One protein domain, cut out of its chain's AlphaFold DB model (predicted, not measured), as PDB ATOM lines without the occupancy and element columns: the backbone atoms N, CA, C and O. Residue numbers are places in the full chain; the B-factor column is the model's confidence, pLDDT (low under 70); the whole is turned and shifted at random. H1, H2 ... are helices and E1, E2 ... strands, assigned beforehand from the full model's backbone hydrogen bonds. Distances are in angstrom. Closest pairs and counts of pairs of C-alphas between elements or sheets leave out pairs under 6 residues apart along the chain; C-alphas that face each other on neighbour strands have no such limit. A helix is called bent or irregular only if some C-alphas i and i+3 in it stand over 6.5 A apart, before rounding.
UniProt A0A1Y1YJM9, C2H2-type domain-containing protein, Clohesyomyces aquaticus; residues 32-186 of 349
ATOM      1  N   TRP A  32     141.843 162.868 143.976       94.62
ATOM      2  CA  TRP A  32     141.027 163.253 145.127       94.62
ATOM      3  C   TRP A  32     141.889 163.578 146.345       94.62
ATOM      4  O   TRP A  32     142.852 162.871 146.655       94.62
ATOM      5  N   TYR A  33     141.525 164.644 147.053       95.12
ATOM      6  CA  TYR A  33     142.240 165.095 148.244       95.12
ATOM      7  C   TYR A  33     141.381 164.962 149.491       95.12
ATOM      8  O   TYR A  33     140.287 165.517 149.562       95.12
ATOM      9  N   LEU A  34     141.914 164.259 150.487       94.50
ATOM     10  CA  LEU A  34     141.247 164.029 151.759       94.50
ATOM     11  C   LEU A  34     141.426 165.230 152.693       94.50
ATOM     12  O   LEU A  34     142.564 165.619 152.982       94.50
ATOM     13  N   ILE A  35     140.321 165.759 153.216       95.12
ATOM     14  CA  ILE A  35     140.310 166.766 154.282       95.12
ATOM     15  C   ILE A  35     139.382 166.353 155.428       95.12
ATOM     16  O   ILE A  35     138.362 165.692 155.237       95.12
ATOM     17  N   GLU A  36     139.727 166.779 156.640       92.50
ATOM     18  CA  GLU A  36     138.884 166.592 157.824       92.50
ATOM     19  C   GLU A  36     137.826 167.717 157.905       92.50
ATOM     20  O   GLU A  36     138.155 168.866 157.618       92.50
ATOM     21  N   PRO A  37     136.568 167.449 158.301       92.88
ATOM     22  CA  PRO A  37     135.499 168.454 158.242       92.88
ATOM     23  C   PRO A  37     135.474 169.483 159.382       92.88
ATOM     24  O   PRO A  37     134.896 170.553 159.217       92.88
ATOM     25  N   PHE A  38     136.056 169.187 160.549       89.38
ATOM     26  CA  PHE A  38     135.799 169.953 161.785       89.38
ATOM     27  C   PHE A  38     136.084 171.461 161.673       89.38
ATOM     28  O   PHE A  38     135.420 172.266 162.316       89.38
ATOM     29  N   TRP A  39     137.075 171.862 160.877       91.19
ATOM     30  CA  TRP A  39     137.501 173.259 160.773       91.19
ATOM     31  C   TRP A  39     136.578 174.080 159.877       91.19
ATOM     32  O   TRP A  39     136.516 175.294 160.041       91.19
ATOM     33  N   LEU A  40     135.855 173.435 158.957       94.06
ATOM     34  CA  LEU A  40     134.851 174.088 158.119       94.06
ATOM     35  C   LEU A  40     133.669 174.552 158.970       94.06
ATOM     36  O   LEU A  40     133.167 175.654 158.778       94.06
ATOM     37  N   PHE A  41     133.303 173.763 159.981       88.88
ATOM     38  CA  PHE A  41     132.299 174.163 160.960       88.88
ATOM     39  C   PHE A  41     132.759 175.290 161.895       88.88
ATOM     40  O   PHE A  41     131.931 176.046 162.391       88.88
ATOM     41  N   ASP A  42     134.070 175.452 162.095       86.44
ATOM     42  CA  ASP A  42     134.664 176.560 162.860       86.44
ATOM     43  C   ASP A  42     134.998 177.765 161.956       86.44
ATOM     44  O   ASP A  42     136.039 178.412 162.092       86.44
ATOM     45  N   GLY A  43     134.156 178.023 160.947       90.00
ATOM     46  CA  GLY A  43     134.306 179.151 160.018       90.00
ATOM     47  C   GLY A  43     135.552 179.075 159.128       90.00
ATOM     48  O   GLY A  43     136.096 180.098 158.708       90.00
ATOM     49  N   GLY A  44     136.067 177.870 158.880       91.81
ATOM     50  CA  GLY A  44     137.272 177.672 158.084       91.81
ATOM     51  C   GLY A  44     138.537 178.153 158.798       91.81
ATOM     52  O   GLY A  44     139.439 178.698 158.150       91.81
ATOM     53  N   PHE A  45     138.615 178.018 160.126       90.81
ATOM     54  CA  PHE A  45     139.767 178.464 160.907       90.81
ATOM     55  C   PHE A  45     141.024 177.621 160.616       90.81
ATOM     56  O   PHE A  45     141.191 176.498 161.097       90.81
ATOM     57  N   LEU A  46     141.964 178.216 159.869       89.06
ATOM     58  CA  LEU A  46     143.221 177.580 159.446       89.06
ATOM     59  C   LEU A  46     144.137 177.177 160.600       89.06
ATOM     60  O   LEU A  46     145.029 176.345 160.419       89.06
ATOM     61  N   GLY A  47     143.922 177.748 161.786       86.88
ATOM     62  CA  GLY A  47     144.635 177.327 162.971       86.88
ATOM     63  C   GLY A  47     144.485 175.833 163.151       86.88
ATOM     64  O   GLY A  47     145.499 175.168 163.226       86.88
ATOM     65  N   ILE A  48     143.279 175.271 163.136       86.38
ATOM     66  CA  ILE A  48     143.066 173.884 163.576       86.38
ATOM     67  C   ILE A  48     143.547 172.856 162.539       86.38
ATOM     68  O   ILE A  48     143.972 171.770 162.925       86.38
ATOM     69  N   ILE A  49     143.556 173.197 161.248       91.94
ATOM     70  CA  ILE A  49     143.994 172.260 160.205       91.94
ATOM     71  C   ILE A  49     145.497 172.014 160.233       91.94
ATOM     72  O   ILE A  49     146.290 172.890 160.585       91.94
ATOM     73  N   PHE A  50     145.893 170.834 159.766       93.69
ATOM     74  CA  PHE A  50     147.295 170.497 159.521       93.69
ATOM     75  C   PHE A  50     147.745 170.807 158.096       93.69
ATOM     76  O   PHE A  50     148.934 170.716 157.811       93.69
ATOM     77  N   HIS A  51     146.814 171.161 157.213       92.88
ATOM     78  CA  HIS A  51     147.034 171.220 155.776       92.88
ATOM     79  C   HIS A  51     147.508 172.588 155.283       92.88
ATOM     80  O   HIS A  51     147.173 173.615 155.872       92.88
ATOM     81  N   ASP A  52     148.273 172.582 154.192       93.06
ATOM     82  CA  ASP A  52     148.769 173.774 153.505       93.06
ATOM     83  C   ASP A  52     147.598 174.574 152.896       93.06
ATOM     84  O   ASP A  52     146.950 174.089 151.961       93.06
ATOM     85  N   PRO A  53     147.299 175.784 153.407       92.94
ATOM     86  CA  PRO A  53     146.157 176.560 152.942       92.94
ATOM     87  C   PRO A  53     146.301 177.004 151.487       92.94
ATOM     88  O   PRO A  53     145.305 177.021 150.768       92.94
ATOM     89  N   ASP A  54     147.517 177.308 151.025       92.94
ATOM     90  CA  ASP A  54     147.740 177.741 149.643       92.94
ATOM     91  C   ASP A  54     147.490 176.586 148.672       92.94
ATOM     92  O   ASP A  54     146.944 176.783 147.585       92.94
ATOM     93  N   PHE A  55     147.834 175.363 149.085       92.62
ATOM     94  CA  PHE A  55     147.535 174.161 148.318       92.62
ATOM     95  C   PHE A  55     146.023 173.950 148.166       92.62
ATOM     96  O   PHE A  55     145.551 173.719 147.051       92.62
ATOM     97  N   LEU A  56     145.261 174.089 149.259       94.50
ATOM     98  CA  LEU A  56     143.801 173.916 149.263       94.50
ATOM     99  C   LEU A  56     143.092 174.833 148.259       94.50
ATOM    100  O   LEU A  56     142.107 174.417 147.652       94.50
ATOM    101  N   THR A  57     143.625 176.034 148.007       95.50
ATOM    102  CA  THR A  57     143.009 176.979 147.057       95.50
ATOM    103  C   THR A  57     142.931 176.469 145.620       95.50
ATOM    104  O   THR A  57     142.152 176.998 144.830       95.50
ATOM    105  N   ARG A  58     143.727 175.453 145.270       94.25
ATOM    106  CA  ARG A  58     143.854 174.914 143.908       94.25
ATOM    107  C   ARG A  58     143.201 173.545 143.736       94.25
ATOM    108  O   ARG A  58     143.137 173.039 142.617       94.25
ATOM    109  N   VAL A  59     142.738 172.938 144.827       94.88
ATOM    110  CA  VAL A  59     142.133 171.605 144.811       94.88
ATOM    111  C   VAL A  59     140.765 171.661 144.134       94.88
ATOM    112  O   VAL A  59     139.953 172.527 144.446       94.88
ATOM    113  N   LYS A  60     140.516 170.724 143.209       95.88
ATOM    114  CA  LYS A  60     139.245 170.604 142.471       95.88
ATOM    115  C   LYS A  60     138.329 169.497 142.996       95.88
ATOM    116  O   LYS A  60     137.117 169.695 143.051       95.88
ATOM    117  N   TYR A  61     138.921 168.362 143.370       96.75
ATOM    118  CA  TYR A  61     138.232 167.155 143.822       96.75
ATOM    119  C   TYR A  61     138.579 166.897 145.284       96.75
ATOM    120  O   TYR A  61     139.749 166.710 145.633       96.75
ATOM    121  N   VAL A  62     137.569 166.938 146.145       97.25
ATOM    122  CA  VAL A  62     137.741 166.901 147.598       97.25
ATOM    123  C   VAL A  62     136.934 165.756 148.177       97.25
ATOM    124  O   VAL A  62     135.747 165.628 147.904       97.25
ATOM    125  N   GLU A  63     137.559 164.959 149.029       96.50
ATOM    126  CA  GLU A  63     136.861 164.041 149.916       96.50
ATOM    127  C   GLU A  63     136.896 164.597 151.338       96.50
ATOM    128  O   GLU A  63     137.958 164.846 151.909       96.50
ATOM    129  N   ILE A  64     135.719 164.782 151.917       95.75
ATOM    130  CA  ILE A  64     135.525 165.202 153.296       95.75
ATOM    131  C   ILE A  64     135.204 163.951 154.100       95.75
ATOM    132  O   ILE A  64     134.115 163.390 153.982       95.75
ATOM    133  N   PHE A  65     136.161 163.506 154.908       91.06
ATOM    134  CA  PHE A  65     136.051 162.251 155.645       91.06
ATOM    135  C   PHE A  65     135.827 162.493 157.133       91.06
ATOM    136  O   PHE A  65     136.659 163.094 157.816       91.06
ATOM    137  N   GLY A  66     134.705 161.995 157.643       86.44
ATOM    138  CA  GLY A  66     134.368 162.061 159.059       86.44
ATOM    139  C   GLY A  66     132.868 161.943 159.297       86.44
ATOM    140  O   GLY A  66     132.067 162.180 158.400       86.44
ATOM    141  N   ASP A  67     132.483 161.593 160.524       84.50
ATOM    142  CA  ASP A  67     131.077 161.598 160.918       84.50
ATOM    143  C   ASP A  67     130.627 163.040 161.209       84.50
ATOM    144  O   ASP A  67     130.890 163.603 162.276       84.50
ATOM    145  N   LEU A  68     129.958 163.655 160.229       83.88
ATOM    146  CA  LEU A  68     129.417 165.011 160.355       83.88
ATOM    147  C   LEU A  68     128.369 165.119 161.477       83.88
ATOM    148  O   LEU A  68     128.227 166.190 162.064       83.88
ATOM    149  N   GLY A  69     127.686 164.021 161.816       79.31
ATOM    150  CA  GLY A  69     126.740 163.950 162.927       79.31
ATOM    151  C   GLY A  69     127.436 163.952 164.286       79.31
ATOM    152  O   GLY A  69     127.024 164.685 165.184       79.31
ATOM    153  N   GLU A  70     128.538 163.210 164.438       80.62
ATOM    154  CA  GLU A  70     129.357 163.254 165.660       80.62
ATOM    155  C   GLU A  70     129.969 164.646 165.862       80.62
ATOM    156  O   GLU A  70     129.924 165.197 166.964       80.62
ATOM    157  N   ILE A  71     130.490 165.254 164.793       80.50
ATOM    158  CA  ILE A  71     131.043 166.614 164.840       80.50
ATOM    159  C   ILE A  71     129.953 167.614 165.214       80.50
ATOM    160  O   ILE A  71     130.154 168.433 166.114       80.50
ATOM    161  N   SER A  72     128.781 167.498 164.589       74.56
ATOM    162  CA  SER A  72     127.617 168.307 164.924       74.56
ATOM    163  C   SER A  72     127.244 168.158 166.407       74.56
ATOM    164  O   SER A  72     127.118 169.144 167.134       74.56
ATOM    165  N   ALA A  73     127.153 166.930 166.920       76.00
ATOM    166  CA  ALA A  73     126.839 166.666 168.323       76.00
ATOM    167  C   ALA A  73     127.900 167.233 169.285       76.00
ATOM    168  O   ALA A  73     127.560 167.796 170.328       76.00
ATOM    169  N   LEU A  74     129.188 167.129 168.942       75.19
ATOM    170  CA  LEU A  74     130.285 167.694 169.732       75.19
ATOM    171  C   LEU A  74     130.191 169.216 169.842       75.19
ATOM    172  O   LEU A  74     130.455 169.761 170.915       75.19
ATOM    173  N   MET A  75     129.780 169.891 168.770       71.88
ATOM    174  CA  MET A  75     129.548 171.333 168.783       71.88
ATOM    175  C   MET A  75     128.254 171.704 169.531       71.88
ATOM    176  O   MET A  75     128.234 172.698 170.252       71.88
ATOM    177  N   ASN A  76     127.205 170.875 169.441       68.69
ATOM    178  CA  ASN A  76     125.886 171.130 170.044       68.69
ATOM    179  C   ASN A  76     125.828 170.874 171.548       68.69
ATOM    180  O   ASN A  76     125.048 171.513 172.248       68.69
ATOM    181  N   ASN A  77     126.681 169.996 172.083       63.28
ATOM    182  CA  ASN A  77     126.788 169.758 173.529       63.28
ATOM    183  C   ASN A  77     127.178 171.019 174.337       63.28
ATOM    184  O   ASN A  77     127.231 170.977 175.568       63.28
ATOM    185  N   LEU A  78     127.437 172.144 173.666       56.75
ATOM    186  CA  LEU A  78     127.612 173.460 174.269       56.75
ATOM    187  C   LEU A  78     126.281 174.212 174.503       56.75
ATOM    188  O   LEU A  78     126.249 175.091 175.363       56.75
ATOM    189  N   GLU A  79     125.178 173.864 173.826       54.88
ATOM    190  CA  GLU A  79     123.923 174.633 173.845       54.88
ATOM    191  C   GLU A  79     122.654 173.746 173.949       54.88
ATOM    192  O   GLU A  79     122.037 173.333 172.976       54.88
ATOM    193  N   ASN A  80     122.207 173.475 175.181       51.12
ATOM    194  CA  ASN A  80     121.093 172.569 175.525       51.12
ATOM    195  C   ASN A  80     119.662 173.018 175.091       51.12
ATOM    196  O   ASN A  80     118.875 173.325 175.991       51.12
ATOM    197  N   ARG A  81     119.241 173.035 173.802       55.84
ATOM    198  CA  ARG A  81     117.789 173.120 173.416       55.84
ATOM    199  C   ARG A  81     117.408 172.493 172.052       55.84
ATOM    200  O   ARG A  81     117.865 172.956 171.017       55.84
ATOM    201  N   LEU A  82     116.425 171.576 172.056       61.78
ATOM    202  CA  LEU A  82     115.931 170.811 170.888       61.78
ATOM    203  C   LEU A  82     115.286 171.646 169.758       61.78
ATOM    204  O   LEU A  82     115.593 171.411 168.601       61.78
ATOM    205  N   ASP A  83     114.453 172.655 170.036       59.72
ATOM    206  CA  ASP A  83     113.860 173.470 168.947       59.72
ATOM    207  C   ASP A  83     114.857 174.459 168.323       59.72
ATOM    208  O   ASP A  83     114.648 174.961 167.220       59.72
ATOM    209  N   ARG A  84     115.972 174.741 169.012       62.41
ATOM    210  CA  ARG A  84     117.090 175.478 168.410       62.41
ATOM    211  C   ARG A  84     117.914 174.585 167.492       62.41
ATOM    212  O   ARG A  84     118.532 175.112 166.580       62.41
ATOM    213  N   GLN A  85     117.864 173.270 167.688       70.38
ATOM    214  CA  GLN A  85     118.707 172.300 167.003       70.38
ATOM    215  C   GLN A  85     118.590 172.401 165.481       70.38
ATOM    216  O   GLN A  85     119.594 172.598 164.815       70.38
ATOM    217  N   ARG A  86     117.371 172.374 164.921       71.94
ATOM    218  CA  ARG A  86     117.197 172.408 163.458       71.94
ATOM    219  C   ARG A  86     117.686 173.715 162.836       71.94
ATOM    220  O   ARG A  86     118.337 173.706 161.800       71.94
ATOM    221  N   LYS A  87     117.377 174.848 163.473       77.56
ATOM    222  CA  LYS A  87     117.828 176.161 162.994       77.56
ATOM    223  C   LYS A  87     119.355 176.281 163.076       77.56
ATOM    224  O   LYS A  87     119.969 176.801 162.154       77.56
ATOM    225  N   ILE A  88     119.945 175.764 164.154       78.50
ATOM    226  CA  ILE A  88     121.397 175.677 164.337       78.50
ATOM    227  C   ILE A  88     122.013 174.814 163.231       78.50
ATOM    228  O   ILE A  88     122.986 175.226 162.614       78.50
ATOM    229  N   GLU A  89     121.424 173.660 162.926       83.56
ATOM    230  CA  GLU A  89     121.911 172.757 161.883       83.56
ATOM    231  C   GLU A  89     121.856 173.395 160.484       83.56
ATOM    232  O   GLU A  89     122.808 173.262 159.714       83.56
ATOM    233  N   GLU A  90     120.789 174.131 160.148       88.44
ATOM    234  CA  GLU A  90     120.701 174.865 158.877       88.44
ATOM    235  C   GLU A  90     121.751 175.978 158.775       88.44
ATOM    236  O   GLU A  90     122.425 176.098 157.750       88.44
ATOM    237  N   GLU A  91     121.915 176.772 159.839       89.94
ATOM    238  CA  GLU A  91     122.958 177.800 159.921       89.94
ATOM    239  C   GLU A  91     124.355 177.170 159.808       89.94
ATOM    240  O   GLU A  91     125.239 177.728 159.164       89.94
ATOM    241  N   TRP A  92     124.562 175.976 160.363       89.25
ATOM    242  CA  TRP A  92     125.834 175.262 160.268       89.25
ATOM    243  C   TRP A  92     126.130 174.735 158.881       89.25
ATOM    244  O   TRP A  92     127.260 174.877 158.429       89.25
ATOM    245  N   ALA A  93     125.147 174.147 158.201       93.12
ATOM    246  CA  ALA A  93     125.326 173.704 156.826       93.12
ATOM    247  C   ALA A  93     125.658 174.893 155.909       93.12
ATOM    248  O   ALA A  93     126.545 174.790 155.062       93.12
ATOM    249  N   GLN A  94     125.014 176.043 156.128       94.88
ATOM    250  CA  GLN A  94     125.334 177.278 155.416       94.88
ATOM    251  C   GLN A  94     126.766 177.753 155.716       94.88
ATOM    252  O   GLN A  94     127.560 177.930 154.794       94.88
ATOM    253  N   ASN A  95     127.127 177.890 156.997       93.00
ATOM    254  CA  ASN A  95     128.465 178.322 157.417       93.00
ATOM    255  C   ASN A  95     129.563 177.369 156.920       93.00
ATOM    256  O   ASN A  95     130.642 177.812 156.528       93.00
ATOM    257  N   PHE A  96     129.282 176.064 156.913       95.38
ATOM    258  CA  PHE A  96     130.168 175.032 156.392       95.38
ATOM    259  C   PHE A  96     130.495 175.286 154.919       95.38
ATOM    260  O   PHE A  96     131.671 175.304 154.553       95.38
ATOM    261  N   TRP A  97     129.483 175.523 154.077       97.44
ATOM    262  CA  TRP A  97     129.703 175.771 152.651       97.44
ATOM    263  C   TRP A  97     130.323 177.133 152.366       97.44
ATOM    264  O   TRP A  97     131.161 177.230 151.473       97.44
ATOM    265  N   GLU A  98     129.989 178.167 153.138       97.31
ATOM    266  CA  GLU A  98     130.648 179.472 153.032       97.31
ATOM    267  C   GLU A  98     132.144 179.363 153.342       97.31
ATOM    268  O   GLU A  98     132.984 179.810 152.554       97.31
ATOM    269  N   ALA A  99     132.492 178.695 154.445       96.00
ATOM    270  CA  ALA A  99     133.876 178.409 154.796       96.00
ATOM    271  C   ALA A  99     134.561 177.549 153.724       96.00
ATOM    272  O   ALA A  99     135.699 177.830 153.339       96.00
ATOM    273  N   PHE A 100     133.869 176.531 153.207       97.62
ATOM    274  CA  PHE A 100     134.380 175.665 152.150       97.62
ATOM    275  C   PHE A 100     134.702 176.462 150.882       97.62
ATOM    276  O   PHE A 100     135.836 176.418 150.414       97.62
ATOM    277  N   GLN A 101     133.763 177.253 150.359       97.69
ATOM    278  CA  GLN A 101     133.968 178.051 149.145       97.69
ATOM    279  C   GLN A 101     135.048 179.121 149.328       97.69
ATOM    280  O   GLN A 101     135.825 179.380 148.410       97.69
ATOM    281  N   GLN A 102     135.139 179.725 150.516       96.62
ATOM    282  CA  GLN A 102     136.187 180.698 150.817       96.62
ATOM    283  C   GLN A 102     137.586 180.065 150.783       96.62
ATOM    284  O   GLN A 102     138.557 180.715 150.392       96.62
ATOM    285  N   ARG A 103     137.711 178.817 151.243       96.00
ATOM    286  CA  ARG A 103     139.002 178.156 151.480       96.00
ATOM    287  C   ARG A 103     139.426 177.234 150.342       96.00
ATOM    288  O   ARG A 103     140.622 177.041 150.140       96.00
ATOM    289  N   LEU A 104     138.462 176.724 149.586       97.50
ATOM    290  CA  LEU A 104     138.637 175.869 148.418       97.50
ATOM    291  C   LEU A 104     137.872 176.455 147.212       97.50
ATOM    292  O   LEU A 104     136.977 175.809 146.673       97.50
ATOM    293  N   PRO A 105     138.207 177.677 146.753       97.62
ATOM    294  CA  PRO A 105     137.474 178.362 145.686       97.62
ATOM    295  C   PRO A 105     137.487 177.630 144.336       97.62
ATOM    296  O   PRO A 105     136.646 177.906 143.483       97.62
ATOM    297  N   CYS A 106     138.444 176.724 144.112       96.94
ATOM    298  CA  CYS A 106     138.526 175.918 142.895       96.94
ATOM    299  C   CYS A 106     137.836 174.551 143.002       96.94
ATOM    300  O   CYS A 106     137.803 173.835 142.001       96.94
ATOM    301  N   ALA A 107     137.306 174.179 144.170       97.69
ATOM    302  CA  ALA A 107     136.654 172.892 144.347       97.69
ATOM    303  C   ALA A 107     135.327 172.854 143.584       97.69
ATOM    304  O   ALA A 107     134.463 173.708 143.770       97.69
ATOM    305  N   THR A 108     135.178 171.850 142.724       97.50
ATOM    306  CA  THR A 108     133.985 171.647 141.889       97.50
ATOM    307  C   THR A 108     133.271 170.340 142.201       97.50
ATOM    308  O   THR A 108     132.112 170.186 141.834       97.50
ATOM    309  N   GLN A 109     133.965 169.391 142.829       97.44
ATOM    310  CA  GLN A 109     133.489 168.035 143.083       97.44
ATOM    311  C   GLN A 109     133.832 167.645 144.520       97.44
ATOM    312  O   GLN A 109     135.000 167.705 144.921       97.44
ATOM    313  N   VAL A 110     132.817 167.275 145.300       97.38
ATOM    314  CA  VAL A 110     132.946 166.959 146.724       97.38
ATOM    315  C   VAL A 110     132.309 165.613 147.035       97.38
ATOM    316  O   VAL A 110     131.147 165.370 146.710       97.38
ATOM    317  N   PHE A 111     133.052 164.761 147.736       95.44
ATOM    318  CA  PHE A 111     132.515 163.581 148.398       95.44
ATOM    319  C   PHE A 111     132.425 163.796 149.896       95.44
ATOM    320  O   PHE A 111     133.416 164.132 150.538       95.44
ATOM    321  N   LEU A 112     131.242 163.574 150.460       95.12
ATOM    322  CA  LEU A 112     131.067 163.455 151.902       95.12
ATOM    323  C   LEU A 112     131.143 161.969 152.250       95.12
ATOM    324  O   LEU A 112     130.229 161.208 151.931       95.12
ATOM    325  N   SER A 113     132.248 161.546 152.852       92.38
ATOM    326  CA  SER A 113     132.498 160.139 153.154       92.38
ATOM    327  C   SER A 113     132.107 159.807 154.582       92.38
ATOM    328  O   SER A 113     132.744 160.240 155.548       92.38
ATOM    329  N   ARG A 114     131.076 158.971 154.697       86.44
ATOM    330  CA  ARG A 114     130.535 158.481 155.956       86.44
ATOM    331  C   ARG A 114     131.047 157.075 156.241       86.44
ATOM    332  O   ARG A 114     130.609 156.098 155.637       86.44
ATOM    333  N   ASN A 115     131.928 156.956 157.231       76.44
ATOM    334  CA  ASN A 115     132.330 155.657 157.764       76.44
ATOM    335  C   ASN A 115     131.331 155.198 158.840       76.44
ATOM    336  O   ASN A 115     131.595 155.294 160.036       76.44
ATOM    337  N   SER A 116     130.166 154.704 158.417       58.94
ATOM    338  CA  SER A 116     129.083 154.195 159.275       58.94
ATOM    339  C   SER A 116     129.383 152.832 159.909       58.94
ATOM    340  O   SER A 116     128.479 152.032 160.131       58.94
ATOM    341  N   SER A 117     130.640 152.562 160.267       51.16
ATOM    342  CA  SER A 117     131.069 151.317 160.922       51.16
ATOM    343  C   SER A 117     130.427 151.056 162.296       51.16
ATOM    344  O   SER A 117     130.782 150.084 162.961       51.16
ATOM    345  N   CYS A 118     129.476 151.880 162.745       44.09
ATOM    346  CA  CYS A 118     128.981 151.805 164.107       44.09
ATOM    347  C   CYS A 118     127.720 150.978 164.337       44.09
ATOM    348  O   CYS A 118     127.658 150.450 165.440       44.09
ATOM    349  N   LEU A 119     126.752 150.787 163.423       46.38
ATOM    350  CA  LEU A 119     125.558 149.991 163.783       46.38
ATOM    351  C   LEU A 119     124.890 149.256 162.596       46.38
ATOM    352  O   LEU A 119     124.428 149.913 161.666       46.38
ATOM    353  N   PRO A 120     124.742 147.914 162.657       43.91
ATOM    354  CA  PRO A 120     124.107 147.092 161.617       43.91
ATOM    355  C   PRO A 120     122.581 147.275 161.471       43.91
ATOM    356  O   PRO A 120     121.973 146.598 160.650       43.91
ATOM    357  N   GLU A 121     121.954 148.172 162.241       51.44
ATOM    358  CA  GLU A 121     120.490 148.366 162.289       51.44
ATOM    359  C   GLU A 121     120.006 149.670 161.616       51.44
ATOM    360  O   GLU A 121     118.844 150.067 161.756       51.44
ATOM    361  N   PHE A 122     120.884 150.372 160.896       47.81
ATOM    362  CA  PHE A 122     120.515 151.578 160.155       47.81
ATOM    363  C   PHE A 122     120.510 151.298 158.650       47.81
ATOM    364  O   PHE A 122     121.511 151.470 157.961       47.81
ATOM    365  N   ASP A 123     119.349 150.845 158.168       52.47
ATOM    366  CA  ASP A 123     118.965 150.860 156.755       52.47
ATOM    367  C   ASP A 123     119.065 152.284 156.197       52.47
ATOM    368  O   ASP A 123     118.390 153.163 156.734       52.47
ATOM    369  N   ALA A 124     119.843 152.473 155.119       56.84
ATOM    370  CA  ALA A 124     119.971 153.705 154.323       56.84
ATOM    371  C   ALA A 124     120.225 155.004 155.144       56.84
ATOM    372  O   ALA A 124     120.170 155.030 156.376       56.84
ATOM    373  N   PRO A 125     120.544 156.145 154.511       57.34
ATOM    374  CA  PRO A 125     120.367 157.429 155.180       57.34
ATOM    375  C   PRO A 125     118.883 157.552 155.567       57.34
ATOM    376  O   PRO A 125     118.024 157.661 154.695       57.34
ATOM    377  N   ARG A 126     118.550 157.454 156.865       59.62
ATOM    378  CA  ARG A 126     117.170 157.668 157.328       59.62
ATOM    379  C   ARG A 126     116.778 159.105 156.996       59.62
ATOM    380  O   ARG A 126     117.438 160.029 157.471       59.62
ATOM    381  N   GLU A 127     115.715 159.262 156.212       59.00
ATOM    382  CA  GLU A 127     115.201 160.563 155.780       59.00
ATOM    383  C   GLU A 127     115.041 161.516 156.977       59.00
ATOM    384  O   GLU A 127     114.352 161.207 157.956       59.00
ATOM    385  N   GLY A 128     115.687 162.683 156.900       55.97
ATOM    386  CA  GLY A 128     115.368 163.832 157.750       55.97
ATOM    387  C   GLY A 128     116.171 164.014 159.043       55.97
ATOM    388  O   GLY A 128     115.859 164.943 159.788       55.97
ATOM    389  N   HIS A 129     117.200 163.202 159.318       63.22
ATOM    390  CA  HIS A 129     118.051 163.370 160.517       63.22
ATOM    391  C   HIS A 129     119.561 163.182 160.292       63.22
ATOM    392  O   HIS A 129     120.323 163.133 161.260       63.22
ATOM    393  N   ASP A 130     120.023 163.087 159.045       79.81
ATOM    394  CA  ASP A 130     121.450 162.943 158.756       79.81
ATOM    395  C   ASP A 130     122.103 164.304 158.482       79.81
ATOM    396  O   ASP A 130     121.716 165.024 157.561       79.81
ATOM    397  N   SER A 131     123.140 164.659 159.244       85.00
ATOM    398  CA  SER A 131     123.926 165.870 158.977       85.00
ATOM    399  C   SER A 131     124.564 165.856 157.580       85.00
ATOM    400  O   SER A 131     124.740 166.922 156.996       85.00
ATOM    401  N   HIS A 132     124.858 164.680 157.005       87.75
ATOM    402  CA  HIS A 132     125.336 164.572 155.620       87.75
ATOM    403  C   HIS A 132     124.259 164.974 154.612       87.75
ATOM    404  O   HIS A 132     124.581 165.612 153.615       87.75
ATOM    405  N   GLU A 133     122.993 164.641 154.879       88.56
ATOM    406  CA  GLU A 133     121.862 165.042 154.039       88.56
ATOM    407  C   GLU A 133     121.676 166.542 154.061       88.56
ATOM    408  O   GLU A 133     121.660 167.169 153.006       88.56
ATOM    409  N   LEU A 134     121.627 167.133 155.252       89.88
ATOM    410  CA  LEU A 134     121.458 168.572 155.367       89.88
ATOM    411  C   LEU A 134     122.601 169.339 154.689       89.88
ATOM    412  O   LEU A 134     122.359 170.318 153.984       89.88
ATOM    413  N   ILE A 135     123.844 168.888 154.874       93.19
ATOM    414  CA  ILE A 135     125.002 169.502 154.221       93.19
ATOM    415  C   ILE A 135     124.913 169.302 152.707       93.19
ATOM    416  O   ILE A 135     125.044 170.278 151.977       93.19
ATOM    417  N   ALA A 136     124.605 168.106 152.206       94.19
ATOM    418  CA  ALA A 136     124.454 167.882 150.768       94.19
ATOM    419  C   ALA A 136     123.330 168.740 150.147       94.19
ATOM    420  O   ALA A 136     123.537 169.351 149.103       94.19
ATOM    421  N   GLN A 137     122.176 168.869 150.811       93.00
ATOM    422  CA  GLN A 137     121.039 169.681 150.348       93.00
ATOM    423  C   GLN A 137     121.344 171.182 150.297       93.00
ATOM    424  O   GLN A 137     120.763 171.910 149.494       93.00
ATOM    425  N   ARG A 138     122.241 171.664 151.163       94.44
ATOM    426  CA  ARG A 138     122.674 173.070 151.200       94.44
ATOM    427  C   ARG A 138     123.897 173.344 150.324       94.44
ATOM    428  O   ARG A 138     124.428 174.451 150.368       94.44
ATOM    429  N   CYS A 139     124.334 172.365 149.533       95.94
ATOM    430  CA  CYS A 139     125.474 172.520 148.643       95.94
ATOM    431  C   CYS A 139     125.244 173.654 147.630       95.94
ATOM    432  O   CYS A 139     124.174 173.737 147.018       95.94
ATOM    433  N   PRO A 140     126.229 174.545 147.430       96.44
ATOM    434  CA  PRO A 140     126.119 175.605 146.442       96.44
ATOM    435  C   PRO A 140     126.060 175.026 145.024       96.44
ATOM    436  O   PRO A 140     126.742 174.056 144.707       96.44
ATOM    437  N   ALA A 141     125.325 175.690 144.127       96.25
ATOM    438  CA  ALA A 141     125.116 175.231 142.747       96.25
ATOM    439  C   ALA A 141     126.404 175.099 141.904       96.25
ATOM    440  O   ALA A 141     126.382 174.503 140.831       96.25
ATOM    441  N   THR A 142     127.518 175.682 142.353       96.69
ATOM    442  CA  THR A 142     128.827 175.587 141.689       96.69
ATOM    443  C   THR A 142     129.603 174.322 142.055       96.69
ATOM    444  O   THR A 142     130.662 174.088 141.477       96.69
ATOM    445  N   VAL A 143     129.129 173.554 143.037       97.56
ATOM    446  CA  VAL A 143     129.784 172.353 143.555       97.56
ATOM    447  C   VAL A 143     128.844 171.170 143.357       97.56
ATOM    448  O   VAL A 143     127.682 171.215 143.751       97.56
ATOM    449  N   ASP A 144     129.355 170.110 142.742       96.94
ATOM    450  CA  ASP A 144     128.681 168.818 142.684       96.94
ATOM    451  C   ASP A 144     129.062 168.024 143.936       96.94
ATOM    452  O   ASP A 144     130.247 167.837 144.232       96.94
ATOM    453  N   VAL A 145     128.055 167.611 144.702       96.81
ATOM    454  CA  VAL A 145     128.235 166.872 145.952       96.81
ATOM    455  C   VAL A 145     127.629 165.488 145.826       96.81
ATOM    456  O   VAL A 145     126.473 165.313 145.438       96.81
ATOM    457  N   ASN A 146     128.407 164.486 146.213       95.94
ATOM    458  CA  ASN A 146     127.921 163.127 146.368       95.94
ATOM    459  C   ASN A 146     128.313 162.620 147.760       95.94
ATOM    460  O   ASN A 146     129.231 163.134 148.400       95.94
ATOM    461  N   VAL A 147     127.596 161.620 148.253       93.62
ATOM    462  CA  VAL A 147     127.835 161.024 149.567       93.62
ATOM    463  C   VAL A 147     128.279 159.589 149.371       93.62
ATOM    464  O   VAL A 147     127.601 158.803 148.715       93.62
ATOM    465  N   SER A 148     129.438 159.261 149.929       92.00
ATOM    466  CA  SER A 148     129.971 157.906 149.938       92.00
ATOM    467  C   SER A 148     129.646 157.280 151.287       92.00
ATOM    468  O   SER A 148     130.035 157.810 152.330       92.00
ATOM    469  N   VAL A 149     128.907 156.174 151.284       88.06
ATOM    470  CA  VAL A 149     128.487 155.470 152.501       88.06
ATOM    471  C   VAL A 149     129.064 154.067 152.483       88.06
ATOM    472  O   VAL A 149     128.941 153.363 151.484       88.06
ATOM    473  N   LEU A 150     129.691 153.657 153.583       84.31
ATOM    474  CA  LEU A 150     130.138 152.281 153.756       84.31
ATOM    475  C   LEU A 150     128.948 151.418 154.204       84.31
ATOM    476  O   LEU A 150     128.507 151.504 155.353       84.31
ATOM    477  N   GLU A 151     128.424 150.604 153.294       79.88
ATOM    478  CA  GLU A 151     127.232 149.779 153.489       79.88
ATOM    479  C   GLU A 151     127.588 148.295 153.539       79.88
ATOM    480  O   GLU A 151     128.590 147.865 152.973       79.88
ATOM    481  N   ASN A 152     126.743 147.482 154.175       73.19
ATOM    482  CA  ASN A 152     126.837 146.035 154.013       73.19
ATOM    483  C   ASN A 152     126.452 145.664 152.576       73.19
ATOM    484  O   ASN A 152     125.405 146.091 152.084       73.19
ATOM    485  N   ALA A 153     127.257 144.829 151.926       72.06
ATOM    486  CA  ALA A 153     126.962 144.325 150.596       72.06
ATOM    487  C   ALA A 153     125.597 143.617 150.605       72.06
ATOM    488  O   ALA A 153     125.324 142.778 151.469       72.06
ATOM    489  N   LEU A 154     124.750 143.918 149.614       63.62
ATOM    490  CA  LEU A 154     123.351 143.453 149.535       63.62
ATOM    491  C   LEU A 154     123.180 141.930 149.685       63.62
ATOM    492  O   LEU A 154     122.123 141.463 150.096       63.62
ATOM    493  N   HIS A 155     124.212 141.158 149.344       64.56
ATOM    494  CA  HIS A 155     124.179 139.695 149.314       64.56
ATOM    495  C   HIS A 155     124.973 139.050 150.456       64.56
ATOM    496  O   HIS A 155     124.946 137.829 150.606       64.56
ATOM    497  N   ASN A 156     125.703 139.840 151.248       63.56
ATOM    498  CA  ASN A 156     126.547 139.326 152.314       63.56
ATOM    499  C   ASN A 156     126.748 140.386 153.401       63.56
ATOM    500  O   ASN A 156     127.627 141.233 153.288       63.56
ATOM    501  N   HIS A 157     126.002 140.273 154.505       64.56
ATOM    502  CA  HIS A 157     126.111 141.157 155.678       64.56
ATOM    503  C   HIS A 157     127.506 141.204 156.325       64.56
ATOM    504  O   HIS A 157     127.721 141.946 157.278       64.56
ATOM    505  N   LYS A 158     128.438 140.368 155.864       64.56
ATOM    506  CA  LYS A 158     129.822 140.335 156.326       64.56
ATOM    507  C   LYS A 158     130.766 141.184 155.473       64.56
ATOM    508  O   LYS A 158     131.853 141.505 155.943       64.56
ATOM    509  N   LEU A 159     130.387 141.508 154.239       68.69
ATOM    510  CA  LEU A 159     131.177 142.352 153.351       68.69
ATOM    511  C   LEU A 159     130.649 143.776 153.431       68.69
ATOM    512  O   LEU A 159     129.439 143.982 153.453       68.69
ATOM    513  N   VAL A 160     131.562 144.740 153.473       73.19
ATOM    514  CA  VAL A 160     131.227 146.159 153.398       73.19
ATOM    515  C   VAL A 160     131.745 146.730 152.088       73.19
ATOM    516  O   VAL A 160     132.887 146.478 151.705       73.19
ATOM    517  N   GLU A 161     130.899 147.483 151.403       82.88
ATOM    518  CA  GLU A 161     131.189 148.128 150.129       82.88
ATOM    519  C   GLU A 161     130.842 149.609 150.244       82.88
ATOM    520  O   GLU A 161     129.901 149.999 150.937       82.88
ATOM    521  N   TRP A 162     131.635 150.456 149.593       85.81
ATOM    522  CA  TRP A 162     131.280 151.861 149.478       85.81
ATOM    523  C   TRP A 162     130.215 152.010 148.397       85.81
ATOM    524  O   TRP A 162     130.424 151.616 147.250       85.81
ATOM    525  N   THR A 163     129.097 152.618 148.762       88.19
ATOM    526  CA  THR A 163     128.015 152.985 147.854       88.19
ATOM    527  C   THR A 163     128.042 154.496 147.656       88.19
ATOM    528  O   THR A 163     128.145 155.253 148.625       88.19
ATOM    529  N   LEU A 164     127.932 154.946 146.406       92.81
ATOM    530  CA  LEU A 164     127.864 156.365 146.069       92.81
ATOM    531  C   LEU A 164     126.415 156.807 145.872       92.81
ATOM    532  O   LEU A 164     125.668 156.211 145.087       92.81
ATOM    533  N   TRP A 165     126.055 157.895 146.539       93.50
ATOM    534  CA  TRP A 165     124.719 158.469 146.560       93.50
ATOM    535  C   TRP A 165     124.731 159.935 146.131       93.50
ATOM    536  O   TRP A 165     125.658 160.679 146.450       93.50
ATOM    537  N   ARG A 166     123.669 160.371 145.454       93.88
ATOM    538  CA  ARG A 166     123.394 161.776 145.138       93.88
ATOM    539  C   ARG A 166     122.166 162.238 145.898       93.88
ATOM    540  O   ARG A 166     121.158 161.533 145.932       93.88
ATOM    541  N   CYS A 167     122.236 163.432 146.473       90.56
ATOM    542  CA  CYS A 167     121.066 164.053 147.076       90.56
ATOM    543  C   CYS A 167     120.218 164.698 145.970       90.56
ATOM    544  O   CYS A 167     120.655 165.663 145.342       90.56
ATOM    545  N   GLY A 168     119.045 164.129 145.685       86.75
ATOM    546  CA  GLY A 168     118.058 164.716 144.781       86.75
ATOM    547  C   GLY A 168     117.169 165.748 145.483       86.75
ATOM    548  O   GLY A 168     117.316 166.020 146.671       86.75
ATOM    549  N   SER A 169     116.206 166.317 144.750       82.50
ATOM    550  CA  SER A 169     115.243 167.278 145.311       82.50
ATOM    551  C   SER A 169     114.228 166.648 146.267       82.50
ATOM    552  O   SER A 169     113.679 167.348 147.112       82.50
ATOM    553  N   GLU A 170     113.948 165.352 146.105       82.50
ATOM    554  CA  GLU A 170     112.921 164.631 146.869       82.50
ATOM    555  C   GLU A 170     113.482 163.434 147.643       82.50
ATOM    556  O   GLU A 170     112.936 163.080 148.683       82.50
ATOM    557  N   SER A 171     114.558 162.806 147.158       85.31
ATOM    558  CA  SER A 171     115.129 161.608 147.772       85.31
ATOM    559  C   SER A 171     116.596 161.395 147.391       85.31
ATOM    560  O   SER A 171     117.132 162.018 146.469       85.31
ATOM    561  N   TRP A 172     117.251 160.494 148.124       88.62
ATOM    562  CA  TRP A 172     118.579 159.994 147.790       88.62
ATOM    563  C   TRP A 172     118.528 159.047 146.592       88.62
ATOM    564  O   TRP A 172     117.790 158.062 146.590       88.62
ATOM    565  N   GLU A 173     119.372 159.306 145.598       92.12
ATOM    566  CA  GLU A 173     119.560 158.435 144.443       92.12
ATOM    567  C   GLU A 173     120.876 157.672 144.580       92.12
ATOM    568  O   GLU A 173     121.945 158.264 144.748       92.12
ATOM    569  N   ARG A 174     120.817 156.342 144.488       91.75
ATOM    570  CA  ARG A 174     122.020 155.509 144.429       91.75
ATOM    571  C   ARG A 174     122.624 155.601 143.030       91.75
ATOM    572  O   ARG A 174     122.020 155.125 142.075       91.75
ATOM    573  N   ILE A 175     123.829 156.154 142.922       93.75
ATOM    574  CA  ILE A 175     124.537 156.312 141.643       93.75
ATOM    575  C   ILE A 175     125.350 155.059 141.321       93.75
ATOM    576  O   ILE A 175     125.375 154.600 140.181       93.75
ATOM    577  N   ASN A 176     126.049 154.518 142.322       89.69
ATOM    578  CA  ASN A 176     126.928 153.370 142.142       89.69
ATOM    579  C   ASN A 176     126.911 152.473 143.383       89.69
ATOM    580  O   ASN A 176     127.157 152.943 144.490       89.69
ATOM    581  N   SER A 177     126.641 151.184 143.176       82.50
ATOM    582  CA  SER A 177     126.616 150.160 144.228       82.50
ATOM    583  C   SER A 177     128.004 149.710 144.685       82.50
ATOM    584  O   SER A 177     128.122 149.199 145.787       82.50
ATOM    585  N   VAL A 178     129.033 149.863 143.844       84.69
ATOM    586  CA  VAL A 178     130.422 149.521 144.175       84.69
ATOM    587  C   VAL A 178     131.305 150.680 143.739       84.69
ATOM    588  O   VAL A 178     131.769 150.776 142.599       84.69
ATOM    589  N   TRP A 179     131.489 151.611 144.662       84.31
ATOM    590  CA  TRP A 179     132.344 152.767 144.495       84.31
ATOM    591  C   TRP A 179     133.728 152.482 145.077       84.31
ATOM    592  O   TRP A 179     133.873 151.943 146.170       84.31
ATOM    593  N   SER A 180     134.774 152.836 144.339       84.94
ATOM    594  CA  SER A 180     136.129 152.836 144.876       84.94
ATOM    595  C   SER A 180     136.900 153.976 144.245       84.94
ATOM    596  O   SER A 180     136.886 154.157 143.028       84.94
ATOM    597  N   HIS A 181     137.578 154.746 145.081       87.06
ATOM    598  CA  HIS A 181     138.543 155.739 144.651       87.06
ATOM    599  C   HIS A 181     139.702 155.767 145.635       87.06
ATOM    600  O   HIS A 181     139.667 155.157 146.704       87.06
ATOM    601  N   THR A 182     140.770 156.446 145.240       88.56
ATOM    602  CA  THR A 182     141.911 156.693 146.115       88.56
ATOM    603  C   THR A 182     142.003 158.184 146.349       88.56
ATOM    604  O   THR A 182     142.155 158.951 145.399       88.56
ATOM    605  N   SER A 183     141.946 158.572 147.616       90.94
ATOM    606  CA  SER A 183     142.281 159.925 148.036       90.94
ATOM    607  C   SER A 183     143.674 159.971 148.622       90.94
ATOM    608  O   SER A 183     144.125 159.036 149.287       90.94
ATOM    609  N   ILE A 184     144.345 161.093 148.406       90.56
ATOM    610  CA  ILE A 184     145.631 161.387 149.025       90.56
ATOM    611  C   ILE A 184     145.466 162.470 150.084       90.56
ATOM    612  O   ILE A 184     144.609 163.349 149.983       90.56
ATOM    613  N   LEU A 185     146.288 162.402 151.128       90.88
ATOM    614  CA  LEU A 185     146.285 163.420 152.169       90.88
ATOM    615  C   LEU A 185     146.743 164.750 151.597       90.88
ATOM    616  O   LEU A 185     147.731 164.810 150.859       90.88
ATOM    617  N   VAL A 186     146.070 165.824 152.009       91.75
ATOM    618  CA  VAL A 186     146.574 167.144 151.679       91.75
ATOM    619  C   VAL A 186     147.923 167.350 152.385       91.75
ATOM    620  O   VAL A 186     148.023 167.152 153.603       91.75
TER     621      VAL A 186
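AT A GLANCE: This is residues 32 to 186 of the 349 residues of the protein "C2H2-type domain-containing protein" of Clohesyomyces aquaticus (UniProt A0A1Y1YJM9). A strongly twisted sheet of seven strands, curled like part of a barrel, makes a wall with the helices gathered to one side of it. The short helix H5 packs on the sheet over E4, and the long helix H4 packs on H5 farther from the sheet, with H1 and H3 at its sides, while the bent E4 and E5 hairpin and the start of H4 reach away from the body. The printed part has 155 residues, with five named helices and seven named strands in the chain order E1 H1 H2 E2 H3 H4 E3 H5 E4 E5 E6 E7. The sheet is mixed, in the order E6 E5 E4 E3 E2 E1 E7, and the class is mixed, helices and strands. The whole is compact, with a radius of gyration of the C-alphas of 15.5 A and spans of 44 by 39 by 28 A.

HOW THE PARTS SIT: The sheet runs, strand beside strand, through E6, residues 172 to 179, E5, residues 156 to 167, E4, residues 144 to 153, E3, residues 109 to 114, E2, residues 61 to 65, E1, residues 32 to 35, and E7, residues 183 to 185; E6 and E7 are its edge strands. From edge to edge the strands' lines turn by 85 degrees. E3 is parallel to E4, with N 112 and O 146 within hydrogen-bond range at 2.9 A, and to E2, with N 64 and O 111 at 2.8 A. E1 is parallel to E2, with N 35 and O 63 at 2.9 A, and to E7, with N 34 and O 184 at 2.9 A. E4, E5 and E6 form a meander, each strand the antiparallel neighbour of the one before, through two hairpins: N 151 and O 161 are 2.8 A apart, N 164 and O 176 2.9 A. E5 bends by 98 degrees at residue 159. H5, residues 131 to 137, is on the sheet at a height of 8.3 A and lies over E4, only just not over E5, on which 2 of its C-alphas fall. It runs along the strands, at 27 degrees to E4 on the local plane. H4, residues 82 to 103, touches H5 with residues 89 to 97 alone, at a steep tilt of 62 degrees, the same way; the closest C-alphas, of Ala 93 and Ile 135, are 5.0 A apart. H3, residues 68 to 76, touches H5 at a steep tilt of 70.0 degrees, only just short of about perpendicular, opposite ways; the closest C-alphas are those of Gly 69 and Ser 131, 5.2 A. H1, residues 38 to 41, touches residues 92 to 100 of H4, closest at the C-alphas of Leu 40 and Phe 96, 5.1 A. H2, residues 53 to 56, is close to but not clearly touching H4; the closest C-alphas, of Leu 56 and Arg 103, are 6.8 A apart. Three strand-helix-strand units, each two parallel neighbour strands with helices between, have right-handed crossovers: E1, H1 H2, E2; E2, H3 H4, E3; and E3, H5, E4. In H3 and H5 every O i to N i+4 pair is within hydrogen-bond range, in H4 16 of 18, and H1 and H2 are too short for such a pair.

IN THESE COORDINATES: E1 begins at C-alpha 32 (141.027, 163.253, 145.127), and E7 ends at C-alpha 185 (146.285, 163.420, 152.169). H4 is 31.0 A long from C-alpha 82 (115.931, 170.811, 170.888) to C-alpha 103, with a kink of 25 degrees near residue 89; it is irregular, but only just, with C-alphas 83 and 86 6.51 A apart. E5 measures 25.9 A, E4 25.8 A, E3 16.3 A, E6 15.9 A, E2 13.0 A and H3 12.0 A.

THE WHOLE: The two C-alphas farthest apart, of Gly 47 and His 155, are 45.0 A apart. The printed part has no cut. The long links are H1 to H2, 11 residues, and E3 to H5, 16 residues. The mean pLDDT of the printed part is 83.7; residues 76 to 84, 116 to 129 and 154 to 159 are under 70.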